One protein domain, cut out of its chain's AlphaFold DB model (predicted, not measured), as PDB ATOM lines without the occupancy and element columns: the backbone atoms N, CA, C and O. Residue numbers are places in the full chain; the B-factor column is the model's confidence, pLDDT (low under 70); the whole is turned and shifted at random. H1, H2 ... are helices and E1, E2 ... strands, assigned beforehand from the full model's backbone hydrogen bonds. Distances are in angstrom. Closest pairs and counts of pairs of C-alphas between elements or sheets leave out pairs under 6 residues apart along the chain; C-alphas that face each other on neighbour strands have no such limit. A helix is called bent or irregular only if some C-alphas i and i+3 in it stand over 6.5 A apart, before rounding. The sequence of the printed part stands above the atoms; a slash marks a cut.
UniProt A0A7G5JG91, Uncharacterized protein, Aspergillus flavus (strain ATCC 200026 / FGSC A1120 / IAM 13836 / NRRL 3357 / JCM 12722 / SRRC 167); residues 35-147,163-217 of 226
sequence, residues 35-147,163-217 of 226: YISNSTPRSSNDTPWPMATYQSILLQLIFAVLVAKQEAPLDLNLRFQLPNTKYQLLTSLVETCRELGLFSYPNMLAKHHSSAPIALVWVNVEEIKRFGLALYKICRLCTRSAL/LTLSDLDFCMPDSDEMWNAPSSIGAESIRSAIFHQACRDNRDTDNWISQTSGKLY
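What this domain is: This is residues 35 to 147 and 163 to 217 of the 226 residues of an uncharacterized protein of Aspergillus flavus (strain ATCC 200026 / FGSC A1120 / IAM 13836 / NRRL 3357 / JCM 12722 / SRRC 167) (UniProt A0A7G5JG91). One long helix, H4, runs through the middle; H1 and H2 run along one side of its later part as a loose three-helix bundle, while H6 crosses its first residues about at a right angle. A tiny two-strand sheet, E1 and E2, lies at the other end of H4, and H7 sits away from the other helices, beyond the unnamed stretch 163 to 175. The 168 printed residues hold seven named helices and two named strands in the order H1, E1, H2, H3, H4, E2, H5, H6, H7; the sheet, E1 beside E2, is parallel, and the class is mostly helix. The whole is compact, with a radius of gyration of the C-alphas of 17.6 A and spans of 54 by 38 by 35 A.

Where its parts are: Start at Tyr 35 and pass residues 35 to 50, which hold no named element. Find C-alpha 51 at (-110.604, 64.502, 14.171); from there H1 runs 30.3 A to residue 71. E1 is residues 80 to 82, 6.1 A, and H2 is residues 84 to 99, 22.3 A. H3, residues 105 to 110, spans 8.7 A. Find C-alpha 118 at (-114.187, 71.070, -3.331), where H4 begins its 34.5 A to residue 141; E2, residues 142 to 144, 6.9 A, follows directly. After the cut come H5, residues 176 to 179, 4.9 A, and H6, residues 183 to 195, 18.2 A, irregular with C-alphas 184 and 187 at 7.4 A. H7, residues 209 to 216, 10.2 A, ends with C-alpha 216 at (-97.065, 43.210, -1.298).

How they stand to each other: Look first at H4, the hub, which touches H1, H3 and H6. With residues 128 to 138 alone it touches H1, the same way at a shallow tilt of 30 degrees; the closest C-alphas, of Leu 58 and Leu 135, are 6.8 A apart. H1 touches H2, opposite ways at a shallow tilt of 32 degrees, with the closest C-alphas, of Leu 61 and Lys 86, 7.0 A apart. H1, H2 and H4 are an up-and-down bundle, each running against the one before, though H2 and H4 are close but not clearly touching, their closest C-alphas, of Leu 90 and Cys 139, 7.6 A apart. H3 and H4 form a helical hairpin at a steep tilt of 43 degrees; the closest C-alphas, of Met 108 and Val 125, are 6.1 A apart. H6 touches H4 about perpendicular, at 89 degrees, with the closest C-alphas, of Ala 119 and Arg 191, 6.4 A apart. H5 is close to H6 but not clearly touching, the closest C-alphas, of Met 178 and Ile 190, being 7.1 A apart. H7 touches no helix. E1 and E2 are parallel neighbours, with N 143 and O 80 at 2.9 A, within hydrogen-bond range; E1, then H2, H3 and H4, then E2 make a strand-helix-strand unit, two parallel neighbour strands with helices between them in the chain. In H2, H3 and H4 every O i to N i+4 pair is within hydrogen-bond range; H1 has 16 of 17, H6 7 of 9, H7 2 of 4, and H5 is too short for such a pair.

The domain as a whole: The C-alphas farthest apart, of Leu 147 and Glu 188, are 55.0 A apart. Residues 148 to 162 are not printed, and C-alphas 147 and 163 are 22.8 A apart across this cut. Of the links printed whole, H6 to H7 is long. The mean pLDDT of the printed part is 82.2; look for values under 70 at residues 38 to 46, 72 to 77, 146 to 147, 182 to 200 and 214 to 217.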
ATOM      1  N   TYR A  35    -115.082  57.534  22.541       92.12
ATOM      2  CA  TYR A  35    -115.063  56.082  22.373       92.12
ATOM      3  C   TYR A  35    -116.431  55.560  21.936       92.12
ATOM      4  O   TYR A  35    -117.441  55.830  22.587       92.12
ATOM      5  N   ILE A  36    -116.443  54.773  20.863       86.56
ATOM      6  CA  ILE A  36    -117.636  54.099  20.343       86.56
ATOM      7  C   ILE A  36    -117.356  52.601  20.360       86.56
ATOM      8  O   ILE A  36    -116.331  52.153  19.852       86.56
ATOM      9  N   SER A  37    -118.259  51.839  20.976       75.94
ATOM     10  CA  SER A  37    -118.146  50.383  21.079       75.94
ATOM     11  C   SER A  37    -119.035  49.700  20.041       75.94
ATOM     12  O   SER A  37    -120.072  50.233  19.649       75.94
ATOM     13  N   ASN A  38    -118.705  48.472  19.658       65.12
ATOM     14  CA  ASN A  38    -119.485  47.693  18.687       65.12
ATOM     15  C   ASN A  38    -120.929  47.407  19.162       65.12
ATOM     16  O   ASN A  38    -121.778  47.000  18.375       65.12
ATOM     17  N   SER A  39    -121.226  47.599  20.455       62.75
ATOM     18  CA  SER A  39    -122.570  47.457  21.026       62.75
ATOM     19  C   SER A  39    -123.430  48.721  20.929       62.75
ATOM     20  O   SER A  39    -124.628  48.659  21.211       62.75
ATOM     21  N   THR A  40    -122.850  49.878  20.592       61.59
ATOM     22  CA  THR A  40    -123.638  51.098  20.377       61.59
ATOM     23  C   THR A  40    -124.344  51.015  19.021       61.59
ATOM     24  O   THR A  40    -123.684  50.745  18.020       61.59
ATOM     25  N   PRO A  41    -125.677  51.218  18.951       56.62
ATOM     26  CA  PRO A  41    -126.400  51.150  17.688       56.62
ATOM     27  C   PRO A  41    -125.789  52.144  16.704       56.62
ATOM     28  O   PRO A  41    -125.484  53.273  17.091       56.62
ATOM     29  N   ARG A  42    -125.607  51.695  15.455       54.94
ATOM     30  CA  ARG A  42    -125.006  52.447  14.345       54.94
ATOM     31  C   ARG A  42    -125.766  53.763  14.157       54.94
ATOM     32  O   ARG A  42    -126.773  53.831  13.458       54.94
ATOM     33  N   SER A  43    -125.326  54.783  14.882       49.84
ATOM     34  CA  SER A  43    -125.846  56.137  14.802       49.84
ATOM     35  C   SER A  43    -125.605  56.626  13.379       49.84
ATOM     36  O   SER A  43    -124.568  56.325  12.787       49.84
ATOM     37  N   SER A  44    -126.608  57.298  12.823       53.22
ATOM     38  CA  SER A  44    -126.698  57.731  11.431       53.22
ATOM     39  C   SER A  44    -125.414  58.391  10.909       53.22
ATOM     40  O   SER A  44    -124.530  58.818  11.662       53.22
ATOM     41  N   ASN A  45    -125.340  58.535   9.582       55.75
ATOM     42  CA  ASN A  45    -124.268  59.231   8.857       55.75
ATOM     43  C   ASN A  45    -123.908  60.627   9.421       55.75
ATOM     44  O   ASN A  45    -122.843  61.144   9.089       55.75
ATOM     45  N   ASP A  46    -124.718  61.191  10.318       63.97
ATOM     46  CA  ASP A  46    -124.534  62.488  10.973       63.97
ATOM     47  C   ASP A  46    -123.607  62.478  12.193       63.97
ATOM     48  O   ASP A  46    -123.304  63.543  12.729       63.97
ATOM     49  N   THR A  47    -123.132  61.314  12.655       74.06
ATOM     50  CA  THR A  47    -122.199  61.287  13.796       74.06
ATOM     51  C   THR A  47    -120.919  62.052  13.421       74.06
ATOM     52  O   THR A  47    -120.249  61.658  12.453       74.06
ATOM     53  N   PRO A  48    -120.576  63.148  14.128       81.31
ATOM     54  CA  PRO A  48    -119.419  63.962  13.786       81.31
ATOM     55  C   PRO A  48    -118.134  63.173  14.033       81.31
ATOM     56  O   PRO A  48    -118.058  62.363  14.953       81.31
ATOM     57  N   TRP A  49    -117.114  63.421  13.215       89.88
ATOM     58  CA  TRP A  49    -115.780  62.861  13.417       89.88
ATOM     59  C   TRP A  49    -114.922  63.882  14.175       89.88
ATOM     60  O   TRP A  49    -114.488  64.863  13.567       89.88
ATOM     61  N   PRO A  50    -114.671  63.708  15.488       92.12
ATOM     62  CA  PRO A  50    -113.833  64.620  16.262       92.12
ATOM     63  C   PRO A  50    -112.347  64.399  15.934       92.12
ATOM     64  O   PRO A  50    -111.566  63.930  16.764       92.12
ATOM     65  N   MET A  51    -111.946  64.752  14.708       94.62
ATOM     66  CA  MET A  51    -110.604  64.502  14.171       94.62
ATOM     67  C   MET A  51    -109.501  65.081  15.054       94.62
ATOM     68  O   MET A  51    -108.528  64.386  15.339       94.62
ATOM     69  N   ALA A  52    -109.689  66.291  15.587       94.19
ATOM     70  CA  ALA A  52    -108.731  66.908  16.501       94.19
ATOM     71  C   ALA A  52    -108.487  66.062  17.768       94.19
ATOM     72  O   ALA A  52    -107.352  65.959  18.242       94.19
ATOM     73  N   THR A  53    -109.529  65.415  18.304       95.06
ATOM     74  CA  THR A  53    -109.415  64.510  19.457       95.06
ATOM     75  C   THR A  53    -108.647  63.253  19.072       95.06
ATOM     76  O   THR A  53    -107.686  62.893  19.749       95.06
ATOM     77  N   TYR A  54    -109.000  62.619  17.952       96.75
ATOM     78  CA  TYR A  54    -108.322  61.412  17.471       96.75
ATOM     79  C   TYR A  54    -106.844  61.657  17.155       96.75
ATOM     80  O   TYR A  54    -105.980  60.892  17.588       96.75
ATOM     81  N   GLN A  55    -106.525  62.769  16.495       96.38
ATOM     82  CA  GLN A  55    -105.151  63.211  16.257       96.38
ATOM     83  C   GLN A  55    -104.410  63.490  17.567       96.38
ATOM     84  O   GLN A  55    -103.250  63.107  17.709       96.38
ATOM     85  N   SER A  56    -105.069  64.108  18.552       95.44
ATOM     86  CA  SER A  56    -104.476  64.355  19.871       95.44
ATOM     87  C   SER A  56    -104.127  63.054  20.593       95.44
ATOM     88  O   SER A  56    -103.030  62.945  21.146       95.44
ATOM     89  N   ILE A  57    -105.012  62.052  20.545       97.25
ATOM     90  CA  ILE A  57    -104.758  60.708  21.083       97.25
ATOM     91  C   ILE A  57    -103.572  60.066  20.356       97.25
ATOM     92  O   ILE A  57    -102.629  59.608  21.006       97.25
ATOM     93  N   LEU A  58    -103.564  60.095  19.020       97.19
ATOM     94  CA  LEU A  58    -102.468  59.560  18.212       97.19
ATOM     95  C   LEU A  58    -101.128  60.233  18.543       97.19
ATOM     96  O   LEU A  58    -100.121  59.547  18.691       97.19
ATOM     97  N   LEU A  59    -101.103  61.551  18.750       96.44
ATOM     98  CA  LEU A  59     -99.905  62.277  19.179       96.44
ATOM     99  C   LEU A  59     -99.411  61.837  20.564       96.44
ATOM    100  O   LEU A  59     -98.198  61.744  20.772       96.44
ATOM    101  N   GLN A  60    -100.311  61.537  21.509       95.75
ATOM    102  CA  GLN A  60     -99.913  60.965  22.800       95.75
ATOM    103  C   GLN A  60     -99.323  59.559  22.637       95.75
ATOM    104  O   GLN A  60     -98.340  59.230  23.301       95.75
ATOM    105  N   LEU A  61     -99.874  58.743  21.737       95.44
ATOM    106  CA  LEU A  61     -99.358  57.404  21.438       95.44
ATOM    107  C   LEU A  61     -97.986  57.464  20.747       95.44
ATOM    108  O   LEU A  61     -97.065  56.767  21.167       95.44
ATOM    109  N   ILE A  62     -97.800  58.364  19.774       94.38
ATOM    110  CA  ILE A  62     -96.495  58.646  19.152       94.38
ATOM    111  C   ILE A  62     -95.480  59.059  20.222       94.38
ATOM    112  O   ILE A  62     -94.360  58.552  20.249       94.38
ATOM    113  N   PHE A  63     -95.860  59.952  21.137       93.50
ATOM    114  CA  PHE A  63     -94.974  60.356  22.225       93.50
ATOM    115  C   PHE A  63     -94.603  59.181  23.134       93.50
ATOM    116  O   PHE A  63     -93.440  59.029  23.495       93.50
ATOM    117  N   ALA A  64     -95.560  58.311  23.460       92.19
ATOM    118  CA  ALA A  64     -95.292  57.114  24.244       92.19
ATOM    119  C   ALA A  64     -94.292  56.168  23.564       92.19
ATOM    120  O   ALA A  64     -93.431  55.617  24.246       92.19
ATOM    121  N   VAL A  65     -94.377  56.020  22.240       90.00
ATOM    122  CA  VAL A  65     -93.414  55.258  21.432       90.00
ATOM    123  C   VAL A  65     -92.026  55.903  21.476       90.00
ATOM    124  O   VAL A  65     -91.030  55.212  21.668       90.00
ATOM    125  N   LEU A  66     -91.941  57.233  21.355       89.12
ATOM    126  CA  LEU A  66     -90.671  57.966  21.441       89.12
ATOM    127  C   LEU A  66     -89.987  57.811  22.804       89.12
ATOM    128  O   LEU A  66     -88.759  57.733  22.856       89.12
ATOM    129  N   VAL A  67     -90.765  57.772  23.887       88.19
ATOM    130  CA  VAL A  67     -90.259  57.498  25.239       88.19
ATOM    131  C   VAL A  67     -89.772  56.050  25.335       88.19
ATOM    132  O   VAL A  67     -88.624  55.824  25.706       88.19
ATOM    133  N   ALA A  68     -90.584  55.079  24.900       85.12
ATOM    134  CA  ALA A  68     -90.223  53.658  24.927       85.12
ATOM    135  C   ALA A  68     -88.930  53.363  24.147       85.12
ATOM    136  O   ALA A  68     -88.102  52.577  24.599       85.12
ATOM    137  N   LYS A  69     -88.714  54.051  23.018       82.38
ATOM    138  CA  LYS A  69     -87.487  53.951  22.216       82.38
ATOM    139  C   LYS A  69     -86.215  54.343  22.978       82.38
ATOM    140  O   LYS A  69     -85.145  53.851  22.637       82.38
ATOM    141  N   GLN A  70     -86.299  55.260  23.942       77.12
ATOM    142  CA  GLN A  70     -85.138  55.661  24.746       77.12
ATOM    143  C   GLN A  70     -84.888  54.718  25.925       77.12
ATOM    144  O   GLN A  70     -83.747  54.597  26.364       77.12
ATOM    145  N   GLU A  71     -85.935  54.074  26.440       74.06
ATOM    146  CA  GLU A  71     -85.877  53.293  27.679       74.06
ATOM    147  C   GLU A  71     -85.593  51.800  27.450       74.06
ATOM    148  O   GLU A  71     -85.006  51.164  28.323       74.06
ATOM    149  N   ALA A  72     -85.972  51.231  26.298       66.00
ATOM    150  CA  ALA A  72     -85.830  49.801  26.032       66.00
ATOM    151  C   ALA A  72     -85.346  49.498  24.600       66.00
ATOM    152  O   ALA A  72     -85.742  50.187  23.653       66.00
ATOM    153  N   PRO A  73     -84.518  48.449  24.408       63.25
ATOM    154  CA  PRO A  73     -84.198  47.952  23.076       63.25
ATOM    155  C   PRO A  73     -85.458  47.411  22.384       63.25
ATOM    156  O   PRO A  73     -86.370  46.896  23.032       63.25
ATOM    157  N   LEU A  74     -85.495  47.544  21.056       65.50
ATOM    158  CA  LEU A  74     -86.541  46.974  20.204       65.50
ATOM    159  C   LEU A  74     -86.644  45.460  20.413       65.50
ATOM    160  O   LEU A  74     -85.628  44.793  20.627       65.50
ATOM    161  N   ASP A  75     -87.856  44.911  20.314       66.56
ATOM    162  CA  ASP A  75     -88.013  43.460  20.268       66.56
ATOM    163  C   ASP A  75     -87.425  42.875  18.962       66.56
ATOM    164  O   ASP A  75     -87.061  43.600  18.031       66.56
ATOM    165  N   LEU A  76     -87.335  41.545  18.872       65.69
ATOM    166  CA  LEU A  76     -86.824  40.852  17.678       65.69
ATOM    167  C   LEU A  76     -87.649  41.136  16.405       65.69
ATOM    168  O   LEU A  76     -87.166  40.885  15.303       65.69
ATOM    169  N   ASN A  77     -88.866  41.668  16.547       66.62
ATOM    170  CA  ASN A  77     -89.751  42.062  15.454       66.62
ATOM    171  C   ASN A  77     -89.708  43.577  15.171       66.62
ATOM    172  O   ASN A  77     -90.536  44.073  14.410       66.62
ATOM    173  N   LEU A  78     -88.765  44.315  15.773       71.69
ATOM    174  CA  LEU A  78     -88.627  45.770  15.664       71.69
ATOM    175  C   LEU A  78     -89.869  46.550  16.142       71.69
ATOM    176  O   LEU A  78     -90.136  47.656  15.666       71.69
ATOM    177  N   ARG A  79     -90.616  46.002  17.109       80.88
ATOM    178  CA  ARG A  79     -91.771  46.639  17.753       80.88
ATOM    179  C   ARG A  79     -91.409  47.152  19.147       80.88
ATOM    180  O   ARG A  79     -90.556  46.616  19.855       80.88
ATOM    181  N   PHE A  80     -92.102  48.208  19.552       82.88
ATOM    182  CA  PHE A  80     -92.043  48.795  20.881       82.88
ATOM    183  C   PHE A  80     -93.104  48.168  21.777       82.88
ATOM    184  O   PHE A  80     -94.282  48.092  21.417       82.88
ATOM    185  N   GLN A  81     -92.703  47.767  22.980       83.25
ATOM    186  CA  GLN A  81     -93.642  47.310  23.993       83.25
ATOM    187  C   GLN A  81     -94.295  48.514  24.668       83.25
ATOM    188  O   GLN A  81     -93.642  49.282  25.374       83.25
ATOM    189  N   LEU A  82     -95.601  48.680  24.459       84.00
ATOM    190  CA  LEU A  82     -96.364  49.702  25.161       84.00
ATOM    191  C   LEU A  82     -96.909  49.160  26.491       84.00
ATOM    192  O   LEU A  82     -97.398  48.024  26.539       84.00
ATOM    193  N   PRO A  83     -96.912  49.981  27.561       86.75
ATOM    194  CA  PRO A  83     -97.673  49.688  28.770       86.75
ATOM    195  C   PRO A  83     -99.140  49.391  28.449       86.75
ATOM    196  O   PRO A  83     -99.727  50.030  27.569       86.75
ATOM    197  N   ASN A  84     -99.748  48.470  29.202       86.81
ATOM    198  CA  ASN A  84    -101.100  47.964  28.940       86.81
ATOM    199  C   ASN A  84    -102.147  49.076  28.761       86.81
ATOM    200  O   ASN A  84    -102.947  49.017  27.836       86.81
ATOM    201  N   THR A  85    -102.100  50.122  29.590       89.06
ATOM    202  CA  THR A  85    -103.028  51.264  29.509       89.06
ATOM    203  C   THR A  85    -102.930  52.012  28.178       89.06
ATOM    204  O   THR A  85    -103.943  52.348  27.572       89.06
ATOM    205  N   LYS A  86    -101.713  52.224  27.666       91.56
ATOM    206  CA  LYS A  86    -101.486  52.905  26.383       91.56
ATOM    207  C   LYS A  86    -101.879  52.021  25.200       91.56
ATOM    208  O   LYS A  86    -102.417  52.518  24.217       91.56
ATOM    209  N   TYR A  87    -101.646  50.713  25.307       91.19
ATOM    210  CA  TYR A  87    -102.081  49.753  24.293       91.19
ATOM    211  C   TYR A  87    -103.616  49.642  24.228       91.19
ATOM    212  O   TYR A  87    -104.187  49.593  23.141       91.19
ATOM    213  N   GLN A  88    -104.302  49.687  25.374       92.50
ATOM    214  CA  GLN A  88    -105.767  49.762  25.434       92.50
ATOM    215  C   GLN A  88    -106.302  51.059  24.813       92.50
ATOM    216  O   GLN A  88    -107.294  51.022  24.092       92.50
ATOM    217  N   LEU A  89    -105.636  52.196  25.037       95.12
ATOM    218  CA  LEU A  89    -105.985  53.458  24.378       95.12
ATOM    219  C   LEU A  89    -105.852  53.364  22.849       95.12
ATOM    220  O   LEU A  89    -106.759  53.784  22.134       95.12
ATOM    221  N   LEU A  90    -104.759  52.773  22.352       95.56
ATOM    222  CA  LEU A  90    -104.564  52.510  20.922       95.56
ATOM    223  C   LEU A  90    -105.670  51.605  20.360       95.56
ATOM    224  O   LEU A  90    -106.262  51.934  19.336       95.56
ATOM    225  N   THR A  91    -105.974  50.505  21.050       94.12
ATOM    226  CA  THR A  91    -107.014  49.546  20.645       94.12
ATOM    227  C   THR A  91    -108.371  50.236  20.523       94.12
ATOM    228  O   THR A  91    -109.010  50.167  19.479       94.12
ATOM    229  N   SER A  92    -108.775  50.997  21.541       94.75
ATOM    230  CA  SER A  92    -110.064  51.690  21.532       94.75
ATOM    231  C   SER A  92    -110.159  52.819  20.511       94.75
ATOM    232  O   SER A  92    -111.248  53.075  19.998       94.75
ATOM    233  N   LEU A  93    -109.046  53.486  20.186       96.12
ATOM    234  CA  LEU A  93    -109.013  54.436  19.075       96.12
ATOM    235  C   LEU A  93    -109.270  53.717  17.744       96.12
ATOM    236  O   LEU A  93    -110.101  54.169  16.963       96.12
ATOM    237  N   VAL A  94    -108.602  52.584  17.505       95.25
ATOM    238  CA  VAL A  94    -108.779  51.791  16.279       95.25
ATOM    239  C   VAL A  94    -110.211  51.269  16.151       95.25
ATOM    240  O   VAL A  94    -110.809  51.427  15.089       95.25
ATOM    241  N   GLU A  95    -110.777  50.706  17.223       93.50
ATOM    242  CA  GLU A  95    -112.181  50.266  17.276       93.50
ATOM    243  C   GLU A  95    -113.132  51.406  16.903       93.50
ATOM    244  O   GLU A  95    -113.928  51.277  15.978       93.50
ATOM    245  N   THR A  96    -112.973  52.566  17.546       93.50
ATOM    246  CA  THR A  96    -113.800  53.751  17.277       93.50
ATOM    247  C   THR A  96    -113.703  54.184  15.813       93.50
ATOM    248  O   THR A  96    -114.718  54.463  15.174       93.50
ATOM    249  N   CYS A  97    -112.490  54.243  15.253       94.50
ATOM    250  CA  CYS A  97    -112.285  54.641  13.862       94.50
ATOM    251  C   CYS A  97    -112.904  53.642  12.872       94.50
ATOM    252  O   CYS A  97    -113.443  54.069  11.848       94.50
ATOM    253  N   ARG A  98    -112.865  52.337  13.179       92.56
ATOM    254  CA  ARG A  98    -113.536  51.297  12.385       92.56
ATOM    255  C   ARG A  98    -115.052  51.445  12.431       92.56
ATOM    256  O   ARG A  98    -115.677  51.479  11.376       92.56
ATOM    257  N   GLU A  99    -115.627  51.602  13.621       90.75
ATOM    258  CA  GLU A  99    -117.078  51.750  13.799       90.75
ATOM    259  C   GLU A  99    -117.631  52.982  13.075       90.75
ATOM    260  O   GLU A  99    -118.683  52.935  12.436       90.75
ATOM    261  N   LEU A 100    -116.875  54.079  13.089       90.81
ATOM    262  CA  LEU A 100    -117.209  55.294  12.350       90.81
ATOM    263  C   LEU A 100    -116.936  55.209  10.842       90.81
ATOM    264  O   LEU A 100    -117.324  56.122  10.110       90.81
ATOM    265  N   GLY A 101    -116.265  54.154  10.373       92.44
ATOM    266  CA  GLY A 101    -115.929  53.957   8.968       92.44
ATOM    267  C   GLY A 101    -114.881  54.935   8.431       92.44
ATOM    268  O   GLY A 101    -114.912  55.232   7.237       92.44
ATOM    269  N   LEU A 102    -113.971  55.435   9.281       94.25
ATOM    270  CA  LEU A 102    -112.965  56.446   8.909       94.25
ATOM    271  C   LEU A 102    -112.011  55.968   7.815       94.25
ATOM    272  O   LEU A 102    -111.495  56.790   7.068       94.25
ATOM    273  N   PHE A 103    -111.753  54.665   7.721       94.81
ATOM    274  CA  PHE A 103    -110.776  54.115   6.781       94.81
ATOM    275  C   PHE A 103    -111.340  53.859   5.377       94.81
ATOM    276  O   PHE A 103    -110.670  53.239   4.564       94.81
ATOM    277  N   SER A 104    -112.546  54.350   5.076       94.31
ATOM    278  CA  SER A 104    -113.208  54.168   3.784       94.31
ATOM    279  C   SER A 104    -113.397  55.501   3.067       94.31
ATOM    280  O   SER A 104    -114.115  56.376   3.552       94.31
ATOM    281  N   TYR A 105    -112.787  55.654   1.889       93.94
ATOM    282  CA  TYR A 105    -112.910  56.866   1.076       93.94
ATOM    283  C   TYR A 105    -114.371  57.245   0.752       93.94
ATOM    284  O   TYR A 105    -114.729  58.410   0.951       93.94
ATOM    285  N   PRO A 106    -115.258  56.308   0.348       92.38
ATOM    286  CA  PRO A 106    -116.686  56.598   0.202       92.38
ATOM    287  C   PRO A 106    -117.329  57.211   1.455       92.38
ATOM    288  O   PRO A 106    -118.091  58.172   1.342       92.38
ATOM    289  N   ASN A 107    -116.991  56.713   2.650       93.00
ATOM    290  CA  ASN A 107    -117.518  57.257   3.904       93.00
ATOM    291  C   ASN A 107    -116.971  58.657   4.197       93.00
ATOM    292  O   ASN A 107    -117.725  59.501   4.675       93.00
ATOM    293  N   MET A 108    -115.696  58.928   3.885       93.38
ATOM    294  CA  MET A 108    -115.117  60.273   4.014       93.38
ATOM    295  C   MET A 108    -115.886  61.283   3.150       93.38
ATOM    296  O   MET A 108    -116.242  62.359   3.623       93.38
ATOM    297  N   LEU A 109    -116.203  60.925   1.898       91.12
ATOM    298  CA  LEU A 109    -116.988  61.786   1.005       91.12
ATOM    299  C   LEU A 109    -118.422  61.990   1.500       91.12
ATOM    300  O   LEU A 109    -118.938  63.105   1.431       91.12
ATOM    301  N   ALA A 110    -119.050  60.940   2.033       90.94
ATOM    302  CA  ALA A 110    -120.420  60.991   2.540       90.94
ATOM    303  C   ALA A 110    -120.605  61.954   3.729       90.94
ATOM    304  O   ALA A 110    -121.737  62.330   4.032       90.94
ATOM    305  N   LYS A 111    -119.519  62.392   4.387       89.69
ATOM    306  CA  LYS A 111    -119.556  63.406   5.456       89.69
ATOM    307  C   LYS A 111    -119.749  64.833   4.964       89.69
ATOM    308  O   LYS A 111    -120.035  65.719   5.768       89.69
ATOM    309  N   HIS A 112    -119.596  65.075   3.670       89.12
ATOM    310  CA  HIS A 112    -119.704  66.409   3.107       89.12
ATOM    311  C   HIS A 112    -121.026  66.589   2.374       89.12
ATOM    312  O   HIS A 112    -121.472  65.735   1.610       89.12
ATOM    313  N   HIS A 113    -121.653  67.748   2.577       86.44
ATOM    314  CA  HIS A 113    -122.814  68.123   1.785       86.44
ATOM    315  C   HIS A 113    -122.399  68.368   0.324       86.44
ATOM    316  O   HIS A 113    -121.297  68.839   0.053       86.44
ATOM    317  N   SER A 114    -123.298  68.108  -0.626       85.44
ATOM    318  CA  SER A 114    -123.063  68.273  -2.065       85.44
ATOM    319  C   SER A 114    -122.705  69.704  -2.487       85.44
ATOM    320  O   SER A 114    -122.185  69.901  -3.580       85.44
ATOM    321  N   SER A 115    -122.983  70.702  -1.644       89.50
ATOM    322  CA  SER A 115    -122.624  72.111  -1.856       89.50
ATOM    323  C   SER A 115    -121.289  72.519  -1.221       89.50
ATOM    324  O   SER A 115    -120.876  73.672  -1.360       89.50
ATOM    325  N   ALA A 116    -120.606  71.608  -0.517       88.06
ATOM    326  CA  ALA A 116    -119.340  71.909   0.134       88.06
ATOM    327  C   ALA A 116    -118.266  72.292  -0.905       88.06
ATOM    328  O   ALA A 116    -118.141  71.630  -1.940       88.06
ATOM    329  N   PRO A 117    -117.449  73.332  -0.646       87.94
ATOM    330  CA  PRO A 117    -116.360  73.693  -1.542       87.94
ATOM    331  C   PRO A 117    -115.397  72.520  -1.748       87.94
ATOM    332  O   PRO A 117    -114.924  71.933  -0.777       87.94
ATOM    333  N   ILE A 118    -115.037  72.227  -2.999       84.94
ATOM    334  CA  ILE A 118    -114.187  71.070  -3.331       84.94
ATOM    335  C   ILE A 118    -112.841  71.070  -2.592       84.94
ATOM    336  O   ILE A 118    -112.375  70.022  -2.159       84.94
ATOM    337  N   ALA A 119    -112.257  72.251  -2.366       83.50
ATOM    338  CA  ALA A 119    -111.020  72.398  -1.602       83.50
ATOM    339  C   ALA A 119    -111.196  72.002  -0.124       83.50
ATOM    340  O   ALA A 119    -110.311  71.378   0.446       83.50
ATOM    341  N   LEU A 120    -112.345  72.316   0.487       86.00
ATOM    342  CA  LEU A 120    -112.649  71.914   1.864       86.00
ATOM    343  C   LEU A 120    -112.824  70.395   1.960       86.00
ATOM    344  O   LEU A 120    -112.319  69.778   2.893       86.00
ATOM    345  N   VAL A 121    -113.526  69.794   0.994       89.06
ATOM    346  CA  VAL A 121    -113.684  68.333   0.916       89.06
ATOM    347  C   VAL A 121    -112.318  67.661   0.782       89.06
ATOM    348  O   VAL A 121    -112.020  66.743   1.538       89.06
ATOM    349  N   TRP A 122    -111.466  68.158  -0.120       88.50
ATOM    350  CA  TRP A 122    -110.120  67.623  -0.322       88.50
ATOM    351  C   TRP A 122    -109.268  67.710   0.950       88.50
ATOM    352  O   TRP A 122    -108.738  66.689   1.371       88.50
ATOM    353  N   VAL A 123    -109.205  68.874   1.616       88.56
ATOM    354  CA  VAL A 123    -108.417  69.037   2.855       88.56
ATOM    355  C   VAL A 123    -108.869  68.056   3.938       88.56
ATOM    356  O   VAL A 123    -108.030  67.395   4.541       88.56
ATOM    357  N   ASN A 124    -110.180  67.921   4.159       91.50
ATOM    358  CA  ASN A 124    -110.700  66.997   5.171       91.50
ATOM    359  C   ASN A 124    -110.367  65.539   4.826       91.50
ATOM    360  O   ASN A 124    -109.863  64.802   5.669       91.50
ATOM    361  N   VAL A 125    -110.601  65.120   3.580       92.44
ATOM    362  CA  VAL A 125    -110.255  63.768   3.117       92.44
ATOM    363  C   VAL A 125    -108.766  63.492   3.329       92.44
ATOM    364  O   VAL A 125    -108.394  62.470   3.903       92.44
ATOM    365  N   GLU A 126    -107.906  64.409   2.897       92.69
ATOM    366  CA  GLU A 126    -106.455  64.281   3.001       92.69
ATOM    367  C   GLU A 126    -105.954  64.271   4.453       92.69
ATOM    368  O   GLU A 126    -104.994  63.558   4.766       92.69
ATOM    369  N   GLU A 127    -106.621  64.995   5.351       94.94
ATOM    370  CA  GLU A 127    -106.392  64.936   6.796       94.94
ATOM    371  C   GLU A 127    -106.694  63.538   7.351       94.94
ATOM    372  O   GLU A 127    -105.871  62.955   8.065       94.94
ATOM    373  N   ILE A 128    -107.855  62.978   6.999       95.50
ATOM    374  CA  ILE A 128    -108.303  61.668   7.481       95.50
ATOM    375  C   ILE A 128    -107.393  60.560   6.946       95.50
ATOM    376  O   ILE A 128    -106.990  59.684   7.713       95.50
ATOM    377  N   LYS A 129    -106.998  60.608   5.668       95.00
ATOM    378  CA  LYS A 129    -106.060  59.630   5.093       95.00
ATOM    379  C   LYS A 129    -104.700  59.660   5.786       95.00
ATOM    380  O   LYS A 129    -104.173  58.606   6.144       95.00
ATOM    381  N   ARG A 130    -104.126  60.853   6.008       95.19
ATOM    382  CA  ARG A 130    -102.849  61.008   6.733       95.19
ATOM    383  C   ARG A 130    -102.958  60.484   8.157       95.19
ATOM    384  O   ARG A 130    -102.064  59.770   8.611       95.19
ATOM    385  N   PHE A 131    -104.058  60.795   8.840       97.12
ATOM    386  CA  PHE A 131    -104.347  60.262  10.165       97.12
ATOM    387  C   PHE A 131    -104.432  58.728  10.157       97.12
ATOM    388  O   PHE A 131    -103.748  58.083  10.951       97.12
ATOM    389  N   GLY A 132    -105.211  58.139   9.245       96.38
ATOM    390  CA  GLY A 132    -105.392  56.690   9.148       96.38
ATOM    391  C   GLY A 132    -104.086  55.956   8.851       96.38
ATOM    392  O   GLY A 132    -103.758  54.977   9.521       96.38
ATOM    393  N   LEU A 133    -103.277  56.486   7.930       95.19
ATOM    394  CA  LEU A 133    -101.961  55.935   7.618       95.19
ATOM    395  C   LEU A 133    -100.991  56.042   8.808       95.19
ATOM    396  O   LEU A 133    -100.249  55.103   9.096       95.19
ATOM    397  N   ALA A 134    -100.993  57.166   9.526       96.06
ATOM    398  CA  ALA A 134    -100.170  57.335  10.722       96.06
ATOM    399  C   ALA A 134    -100.606  56.395  11.860       96.06
ATOM    400  O   ALA A 134     -99.756  55.817  12.541       96.06
ATOM    401  N   LEU A 135    -101.914  56.188  12.038       96.69
ATOM    402  CA  LEU A 135    -102.460  55.238  13.006       96.69
ATOM    403  C   LEU A 135    -102.064  53.796  12.663       96.69
ATOM    404  O   LEU A 135    -101.615  53.074  13.553       96.69
ATOM    405  N   TYR A 136    -102.137  53.403  11.388       94.50
ATOM    406  CA  TYR A 136    -101.637  52.109  10.909       94.50
ATOM    407  C   TYR A 136    -100.158  51.912  11.263       94.50
ATOM    408  O   TYR A 136     -99.793  50.910  11.884       94.50
ATOM    409  N   LYS A 137     -99.308  52.906  10.975       92.06
ATOM    410  CA  LYS A 137     -97.876  52.848  11.309       92.06
ATOM    411  C   LYS A 137     -97.645  52.669  12.810       92.06
ATOM    412  O   LYS A 137     -96.790  51.882  13.207       92.06
ATOM    413  N   ILE A 138     -98.427  53.335  13.657       92.50
ATOM    414  CA  ILE A 138     -98.334  53.155  15.112       92.50
ATOM    415  C   ILE A 138     -98.815  51.769  15.550       92.50
ATOM    416  O   ILE A 138     -98.150  51.148  16.378       92.50
ATOM    417  N   CYS A 139     -99.893  51.239  14.968       91.81
ATOM    418  CA  CYS A 139    -100.352  49.872  15.230       91.81
ATOM    419  C   CYS A 139     -99.268  48.838  14.911       91.81
ATOM    420  O   CYS A 139     -99.021  47.937  15.712       91.81
ATOM    421  N   ARG A 140     -98.574  49.008  13.781       86.69
ATOM    422  CA  ARG A 140     -97.447  48.164  13.362       86.69
ATOM    423  C   ARG A 140     -96.256  48.262  14.309       86.69
ATOM    424  O   ARG A 140     -95.666  47.246  14.661       86.69
ATOM    425  N   LEU A 141     -95.920  49.472  14.752       86.88
ATOM    426  CA  LEU A 141     -94.776  49.718  15.630       86.88
ATOM    427  C   LEU A 141     -94.999  49.267  17.075       86.88
ATOM    428  O   LEU A 141     -94.026  49.138  17.808       86.88
ATOM    429  N   CYS A 142     -96.237  49.041  17.514       86.38
ATOM    430  CA  CYS A 142     -96.533  48.750  18.915       86.38
ATOM    431  C   CYS A 142     -96.937  47.295  19.119       86.38
ATOM    432  O   CYS A 142     -97.718  46.744  18.350       86.38
ATOM    433  N   THR A 143     -96.462  46.684  20.196       83.81
ATOM    434  CA  THR A 143     -97.000  45.429  20.728       83.81
ATOM    435  C   THR A 143     -97.392  45.617  22.190       83.81
ATOM    436  O   THR A 143     -96.932  46.547  22.865       83.81
ATOM    437  N   ARG A 144     -98.272  44.752  22.687       80.19
ATOM    438  CA  ARG A 144     -98.645  44.743  24.101       80.19
ATOM    439  C   ARG A 144     -97.444  44.254  24.912       80.19
ATOM    440  O   ARG A 144     -96.861  43.226  24.579       80.19
ATOM    441  N   SER A 145     -97.062  44.973  25.969       71.31
ATOM    442  CA  SER A 145     -96.035  44.478  26.893       71.31
ATOM    443  C   SER A 145     -96.523  43.180  27.549       71.31
ATOM    444  O   SER A 145     -97.538  43.182  28.250       71.31
ATOM    445  N   ALA A 146     -95.840  42.067  27.269       61.03
ATOM    446  CA  ALA A 146     -96.129  40.784  27.890       61.03
ATOM    447  C   ALA A 146     -95.618  40.823  29.333       61.03
ATOM    448  O   ALA A 146     -94.416  40.949  29.574       61.03
ATOM    449  N   LEU A 147     -96.526  40.734  30.304       50.19
ATOM    450  CA  LEU A 147     -96.128  40.522  31.687       50.19
ATOM    451  C   LEU A 147     -95.486  39.127  31.762       50.19
ATOM    452  O   LEU A 147     -96.137  38.134  31.434       50.19
ATOM    453  N   LEU A 163    -104.594  47.107  13.200       90.50
ATOM    454  CA  LEU A 163    -104.968  47.686  11.919       90.50
ATOM    455  C   LEU A 163    -104.007  47.165  10.844       90.50
ATOM    456  O   LEU A 163    -102.790  47.243  11.028       90.50
ATOM    457  N   THR A 164    -104.549  46.653   9.746       89.44
ATOM    458  CA  THR A 164    -103.813  46.121   8.591       89.44
ATOM    459  C   THR A 164    -103.913  47.074   7.404       89.44
ATOM    460  O   THR A 164    -104.754  47.973   7.380       89.44
ATOM    461  N   LEU A 165    -103.082  46.874   6.379       89.62
ATOM    462  CA  LEU A 165    -103.223  47.626   5.129       89.62
ATOM    463  C   LEU A 165    -104.562  47.337   4.431       89.62
ATOM    464  O   LEU A 165    -105.106  48.227   3.782       89.62
ATOM    465  N   SER A 166    -105.115  46.130   4.591       89.75
ATOM    466  CA  SER A 166    -106.412  45.737   4.024       89.75
ATOM    467  C   SER A 166    -107.591  46.507   4.624       89.75
ATOM    468  O   SER A 166    -108.635  46.578   3.990       89.75
ATOM    469  N   ASP A 167    -107.423  47.123   5.799       91.75
ATOM    470  CA  ASP A 167    -108.435  47.995   6.400       91.75
ATOM    471  C   ASP A 167    -108.478  49.404   5.766       91.75
ATOM    472  O   ASP A 167    -109.391  50.170   6.067       91.75
ATOM    473  N   LEU A 168    -107.488  49.793   4.945       94.38
ATOM    474  CA  LEU A 168    -107.338  51.157   4.412       94.38
ATOM    475  C   LEU A 168    -107.873  51.275   2.970       94.38
ATOM    476  O   LEU A 168    -107.123  51.195   1.994       94.38
ATOM    477  N   ASP A 169    -109.175  51.522   2.839       94.50
ATOM    478  CA  ASP A 169    -109.905  51.685   1.571       94.50
ATOM    479  C   ASP A 169    -109.813  53.117   1.018       94.50
ATOM    480  O   ASP A 169    -110.805  53.832   0.838       94.50
ATOM    481  N   PHE A 170    -108.583  53.565   0.787       93.69
ATOM    482  CA  PHE A 170    -108.259  54.830   0.131       93.69
ATOM    483  C   PHE A 170    -106.880  54.743  -0.528       93.69
ATOM    484  O   PHE A 170    -106.048  53.919  -0.141       93.69
ATOM    485  N   CYS A 171    -106.604  55.589  -1.525       91.06
ATOM    486  CA  CYS A 171    -105.254  55.670  -2.079       91.06
ATOM    487  C   CYS A 171    -104.323  56.414  -1.116       91.06
ATOM    488  O   CYS A 171    -104.761  57.231  -0.308       91.06
ATOM    489  N   MET A 172    -103.017  56.201  -1.251       89.69
ATOM    490  CA  MET A 172    -102.004  56.961  -0.510       89.69
ATOM    491  C   MET A 172    -102.260  58.485  -0.549       89.69
ATOM    492  O   MET A 172    -102.652  58.979  -1.612       89.69
ATOM    493  N   PRO A 173    -102.035  59.220   0.563       90.06
ATOM    494  CA  PRO A 173    -102.198  60.674   0.604       90.06
ATOM    495  C   PRO A 173    -101.393  61.399  -0.484       90.06
ATOM    496  O   PRO A 173    -100.337  60.919  -0.912       90.06
ATOM    497  N   ASP A 174    -101.888  62.562  -0.904       85.62
ATOM    498  CA  ASP A 174    -101.223  63.438  -1.871       85.62
ATOM    499  C   ASP A 174     -99.930  64.048  -1.307       85.62
ATOM    500  O   ASP A 174     -99.597  63.880  -0.133       85.62
ATOM    501  N   SER A 175     -99.177  64.760  -2.146       79.00
ATOM    502  CA  SER A 175     -97.864  65.287  -1.777       79.00
ATOM    503  C   SER A 175     -97.926  66.372  -0.689       79.00
ATOM    504  O   SER A 175     -98.880  67.154  -0.593       79.00
ATOM    505  N   ASP A 176     -96.886  66.431   0.145       81.19
ATOM    506  CA  ASP A 176     -96.807  67.390   1.250       81.19
ATOM    507  C   ASP A 176     -96.628  68.835   0.759       81.19
ATOM    508  O   ASP A 176     -96.981  69.773   1.473       81.19
ATOM    509  N   GLU A 177     -96.130  69.052  -0.460       78.50
ATOM    510  CA  GLU A 177     -96.002  70.391  -1.043       78.50
ATOM    511  C   GLU A 177     -97.370  71.052  -1.238       78.50
ATOM    512  O   GLU A 177     -97.530  72.234  -0.935       78.50
ATOM    513  N   MET A 178     -98.366  70.290  -1.702       72.88
ATOM    514  CA  MET A 178     -99.726  70.799  -1.888       72.88
ATOM    515  C   MET A 178    -100.417  71.039  -0.544       72.88
ATOM    516  O   MET A 178    -101.088  72.054  -0.365       72.88
ATOM    517  N   TRP A 179    -100.208  70.136   0.417       77.31
ATOM    518  CA  TRP A 179    -100.752  70.250   1.772       77.31
ATOM    519  C   TRP A 179    -100.218  71.477   2.529       77.31
ATOM    520  O   TRP A 179    -100.967  72.157   3.225       77.31
ATOM    521  N   ASN A 180     -98.928  71.786   2.373       78.88
ATOM    522  CA  ASN A 180     -98.263  72.898   3.059       78.88
ATOM    523  C   ASN A 180     -98.267  74.211   2.252       78.88
ATOM    524  O   ASN A 180     -97.580  75.166   2.629       78.88
ATOM    525  N   ALA A 181     -99.002  74.276   1.137       74.12
ATOM    526  CA  ALA A 181     -99.024  75.457   0.284       74.12
ATOM    527  C   ALA A 181     -99.610  76.679   1.032       74.12
ATOM    528  O   ALA A 181    -100.654  76.573   1.683       74.12
ATOM    529  N   PRO A 182     -98.980  77.866   0.939       67.81
ATOM    530  CA  PRO A 182     -99.452  79.062   1.630       67.81
ATOM    531  C   PRO A 182    -100.832  79.500   1.120       67.81
ATOM    532  O   PRO A 182    -101.126  79.408  -0.070       67.81
ATOM    533  N   SER A 183    -101.668  80.040   2.010       61.81
ATOM    534  CA  SER A 183    -103.074  80.387   1.736       61.81
ATOM    535  C   SER A 183    -103.286  81.369   0.576       61.81
ATOM    536  O   SER A 183    -104.327  81.316  -0.074       61.81
ATOM    537  N   SER A 184    -102.298  82.223   0.275       59.06
ATOM    538  CA  SER A 184    -102.318  83.162  -0.859       59.06
ATOM    539  C   SER A 184    -102.193  82.488  -2.231       59.06
ATOM    540  O   SER A 184    -102.570  83.084  -3.234       59.06
ATOM    541  N   ILE A 185    -101.679  81.258  -2.275       58.75
ATOM    542  CA  ILE A 185    -101.485  80.452  -3.490       58.75
ATOM    543  C   ILE A 185    -102.410  79.221  -3.455       58.75
ATOM    544  O   ILE A 185    -102.856  78.730  -4.489       58.75
ATOM    545  N   GLY A 186    -102.740  78.746  -2.251       57.41
ATOM    546  CA  GLY A 186    -103.334  77.443  -1.986       57.41
ATOM    547  C   GLY A 186    -104.728  77.241  -2.564       57.41
ATOM    548  O   GLY A 186    -104.953  76.231  -3.204       57.41
ATOM    549  N   ALA A 187    -105.679  78.168  -2.415       61.78
ATOM    550  CA  ALA A 187    -107.064  77.871  -2.813       61.78
ATOM    551  C   ALA A 187    -107.256  77.751  -4.340       61.78
ATOM    552  O   ALA A 187    -107.952  76.846  -4.803       61.78
ATOM    553  N   GLU A 188    -106.638  78.641  -5.119       63.19
ATOM    554  CA  GLU A 188    -106.688  78.609  -6.590       63.19
ATOM    555  C   GLU A 188    -105.805  77.489  -7.157       63.19
ATOM    556  O   GLU A 188    -106.227  76.797  -8.080       63.19
ATOM    557  N   SER A 189    -104.631  77.250  -6.559       63.28
ATOM    558  CA  SER A 189    -103.716  76.171  -6.956       63.28
ATOM    559  C   SER A 189    -104.251  74.778  -6.602       63.28
ATOM    560  O   SER A 189    -104.153  73.859  -7.403       63.28
ATOM    561  N   ILE A 190    -104.895  74.606  -5.442       65.31
ATOM    562  CA  ILE A 190    -105.570  73.351  -5.070       65.31
ATOM    563  C   ILE A 190    -106.737  73.104  -6.022       65.31
ATOM    564  O   ILE A 190    -106.898  71.995  -6.519       65.31
ATOM    565  N   ARG A 191    -107.537  74.135  -6.338       65.31
ATOM    566  CA  ARG A 191    -108.601  74.002  -7.342       65.31
ATOM    567  C   ARG A 191    -108.024  73.581  -8.689       65.31
ATOM    568  O   ARG A 191    -108.479  72.582  -9.234       65.31
ATOM    569  N   SER A 192    -107.022  74.285  -9.205       63.69
ATOM    570  CA  SER A 192    -106.426  73.951 -10.499       63.69
ATOM    571  C   SER A 192    -105.777  72.562 -10.488       63.69
ATOM    572  O   SER A 192    -105.994  71.804 -11.421       63.69
ATOM    573  N   ALA A 193    -105.085  72.160  -9.421       64.12
ATOM    574  CA  ALA A 193    -104.471  70.840  -9.290       64.12
ATOM    575  C   ALA A 193    -105.493  69.692  -9.195       64.12
ATOM    576  O   ALA A 193    -105.285  68.640  -9.803       64.12
ATOM    577  N   ILE A 194    -106.615  69.904  -8.495       63.00
ATOM    578  CA  ILE A 194    -107.747  68.964  -8.469       63.00
ATOM    579  C   ILE A 194    -108.357  68.839  -9.873       63.00
ATOM    580  O   ILE A 194    -108.644  67.731 -10.320       63.00
ATOM    581  N   PHE A 195    -108.526  69.955 -10.590       59.00
ATOM    582  CA  PHE A 195    -109.085  69.961 -11.946       59.00
ATOM    583  C   PHE A 195    -108.120  69.411 -13.014       59.00
ATOM    584  O   PHE A 195    -108.576  68.823 -13.991       59.00
ATOM    585  N   HIS A 196    -106.807  69.569 -12.833       55.97
ATOM    586  CA  HIS A 196    -105.762  69.140 -13.770       55.97
ATOM    587  C   HIS A 196    -105.141  67.775 -13.433       55.97
ATOM    588  O   HIS A 196    -104.098  67.437 -13.988       55.97
ATOM    589  N   GLN A 197    -105.780  66.970 -12.572       58.66
ATOM    590  CA  GLN A 197    -105.396  65.572 -12.312       58.66
ATOM    591  C   GLN A 197    -104.020  65.392 -11.632       58.66
ATOM    592  O   GLN A 197    -103.427  64.320 -11.691       58.66
ATOM    593  N   ALA A 198    -103.513  66.428 -10.954       56.34
ATOM    594  CA  ALA A 198    -102.295  66.332 -10.138       56.34
ATOM    595  C   ALA A 198    -102.552  65.675  -8.763       56.34
ATOM    596  O   ALA A 198    -101.621  65.189  -8.124       56.34
ATOM    597  N   CYS A 199    -103.815  65.657  -8.321       62.53
ATOM    598  CA  CYS A 199    -104.309  64.889  -7.175       62.53
ATOM    599  C   CYS A 199    -104.451  63.411  -7.563       62.53
ATOM    600  O   CYS A 199    -104.962  63.105  -8.644       62.53
ATOM    601  N   ARG A 200    -104.056  62.485  -6.682       68.75
ATOM    602  CA  ARG A 200    -104.248  61.049  -6.924       68.75
ATOM    603  C   ARG A 200    -105.735  60.724  -7.043       68.75
ATOM    604  O   ARG A 200    -106.543  61.115  -6.192       68.75
ATOM    605  N   ASP A 201    -106.089  59.976  -8.084       71.06
ATOM    606  CA  ASP A 201    -107.471  59.568  -8.297       71.06
ATOM    607  C   ASP A 201    -107.863  58.472  -7.300       71.06
ATOM    608  O   ASP A 201    -107.411  57.332  -7.379       71.06
ATOM    609  N   ASN A 202    -108.711  58.834  -6.338       76.88
ATOM    610  CA  ASN A 202    -109.246  57.900  -5.346       76.88
ATOM    611  C   ASN A 202    -110.462  57.122  -5.852       76.88
ATOM    612  O   ASN A 202    -110.945  56.239  -5.144       76.88
ATOM    613  N   ARG A 203    -110.980  57.450  -7.041       74.62
ATOM    614  CA  ARG A 203    -112.083  56.714  -7.669       74.62
ATOM    615  C   ARG A 203    -111.613  55.393  -8.259       74.62
ATOM    616  O   ARG A 203    -112.414  54.470  -8.362       74.62
ATOM    617  N   ASP A 204    -110.336  55.312  -8.619       82.50
ATOM    618  CA  ASP A 204    -109.702  54.074  -9.040       82.50
ATOM    619  C   ASP A 204    -109.356  53.218  -7.812       82.50
ATOM    620  O   ASP A 204    -108.413  53.502  -7.064       82.50
ATOM    621  N   THR A 205    -110.152  52.170  -7.600       84.88
ATOM    622  CA  THR A 205    -109.981  51.218  -6.498       84.88
ATOM    623  C   THR A 205    -108.675  50.440  -6.597       84.88
ATOM    624  O   THR A 205    -108.156  50.008  -5.570       84.88
ATOM    625  N   ASP A 206    -108.100  50.295  -7.796       83.62
ATOM    626  CA  ASP A 206    -106.853  49.549  -7.988       83.62
ATOM    627  C   ASP A 206    -105.658  50.239  -7.316       83.62
ATOM    628  O   ASP A 206    -104.676  49.579  -6.964       83.62
ATOM    629  N   ASN A 207    -105.766  51.551  -7.077       85.25
ATOM    630  CA  ASN A 207    -104.760  52.363  -6.392       85.25
ATOM    631  C   ASN A 207    -104.967  52.440  -4.872       85.25
ATOM    632  O   ASN A 207    -104.230  53.158  -4.184       85.25
ATOM    633  N   TRP A 208    -105.976  51.757  -4.324       91.31
ATOM    634  CA  TRP A 208    -106.214  51.751  -2.884       91.31
ATOM    635  C   TRP A 208    -105.138  50.951  -2.150       91.31
ATOM    636  O   TRP A 208    -104.603  49.950  -2.646       91.31
ATOM    637  N   ILE A 209    -104.825  51.391  -0.930       90.19
ATOM    638  CA  ILE A 209    -103.863  50.711  -0.061       90.19
ATOM    639  C   ILE A 209    -104.345  49.284   0.232       90.19
ATOM    640  O   ILE A 209    -103.549  48.346   0.139       90.19
ATOM    641  N   SER A 210    -105.645  49.104   0.477       90.44
ATOM    642  CA  SER A 210    -106.247  47.793   0.717       90.44
ATOM    643  C   SER A 210    -106.020  46.805  -0.431       90.44
ATOM    644  O   SER A 210    -105.634  45.664  -0.179       90.44
ATOM    645  N   GLN A 211    -106.127  47.242  -1.688       86.75
ATOM    646  CA  GLN A 211    -105.884  46.393  -2.865       86.75
ATOM    647  C   GLN A 211    -104.394  46.137  -3.124       86.75
ATOM    648  O   GLN A 211    -103.994  45.052  -3.550       86.75
ATOM    649  N   THR A 212    -103.544  47.125  -2.839       77.75
ATOM    650  CA  THR A 212    -102.089  46.992  -3.012       77.75
ATOM    651  C   THR A 212    -101.480  46.074  -1.951       77.75
ATOM    652  O   THR A 212    -100.508  45.370  -2.230       77.75
ATOM    653  N   SER A 213    -102.084  46.007  -0.760       70.19
ATOM    654  CA  SER A 213    -101.637  45.137   0.331       70.19
ATOM    655  C   SER A 213    -101.545  43.669  -0.082       70.19
ATOM    656  O   SER A 213    -100.516  43.041   0.138       70.19
ATOM    657  N   GLY A 214    -102.545  43.151  -0.799       64.50
ATOM    658  CA  GLY A 214    -102.552  41.765  -1.274       64.50
ATOM    659  C   GLY A 214    -101.457  41.450  -2.300       64.50
ATOM    660  O   GLY A 214    -101.112  40.286  -2.477       64.50
ATOM    661  N   LYS A 215    -100.887  42.469  -2.960       64.25
ATOM    662  CA  LYS A 215     -99.765  42.320  -3.906       64.25
ATOM    663  C   LYS A 215     -98.401  42.355  -3.210       64.25
ATOM    664  O   LYS A 215     -97.449  41.782  -3.730       64.25
ATOM    665  N   LEU A 216     -98.301  43.051  -2.076       60.72
ATOM    666  CA  LEU A 216     -97.065  43.210  -1.298       60.72
ATOM    667  C   LEU A 216     -96.952  42.208  -0.142       60.72
ATOM    668  O   LEU A 216     -95.864  42.030   0.403       60.72
ATOM    669  N   TYR A 217     -98.057  41.555   0.219       60.22
ATOM    670  CA  TYR A 217     -98.107  40.565   1.281       60.22
ATOM    671  C   TYR A 217     -97.427  39.260   0.849       60.22
ATOM    672  O   TYR A 217     -97.969  38.486   0.057       60.22
TER     673      TYR A 217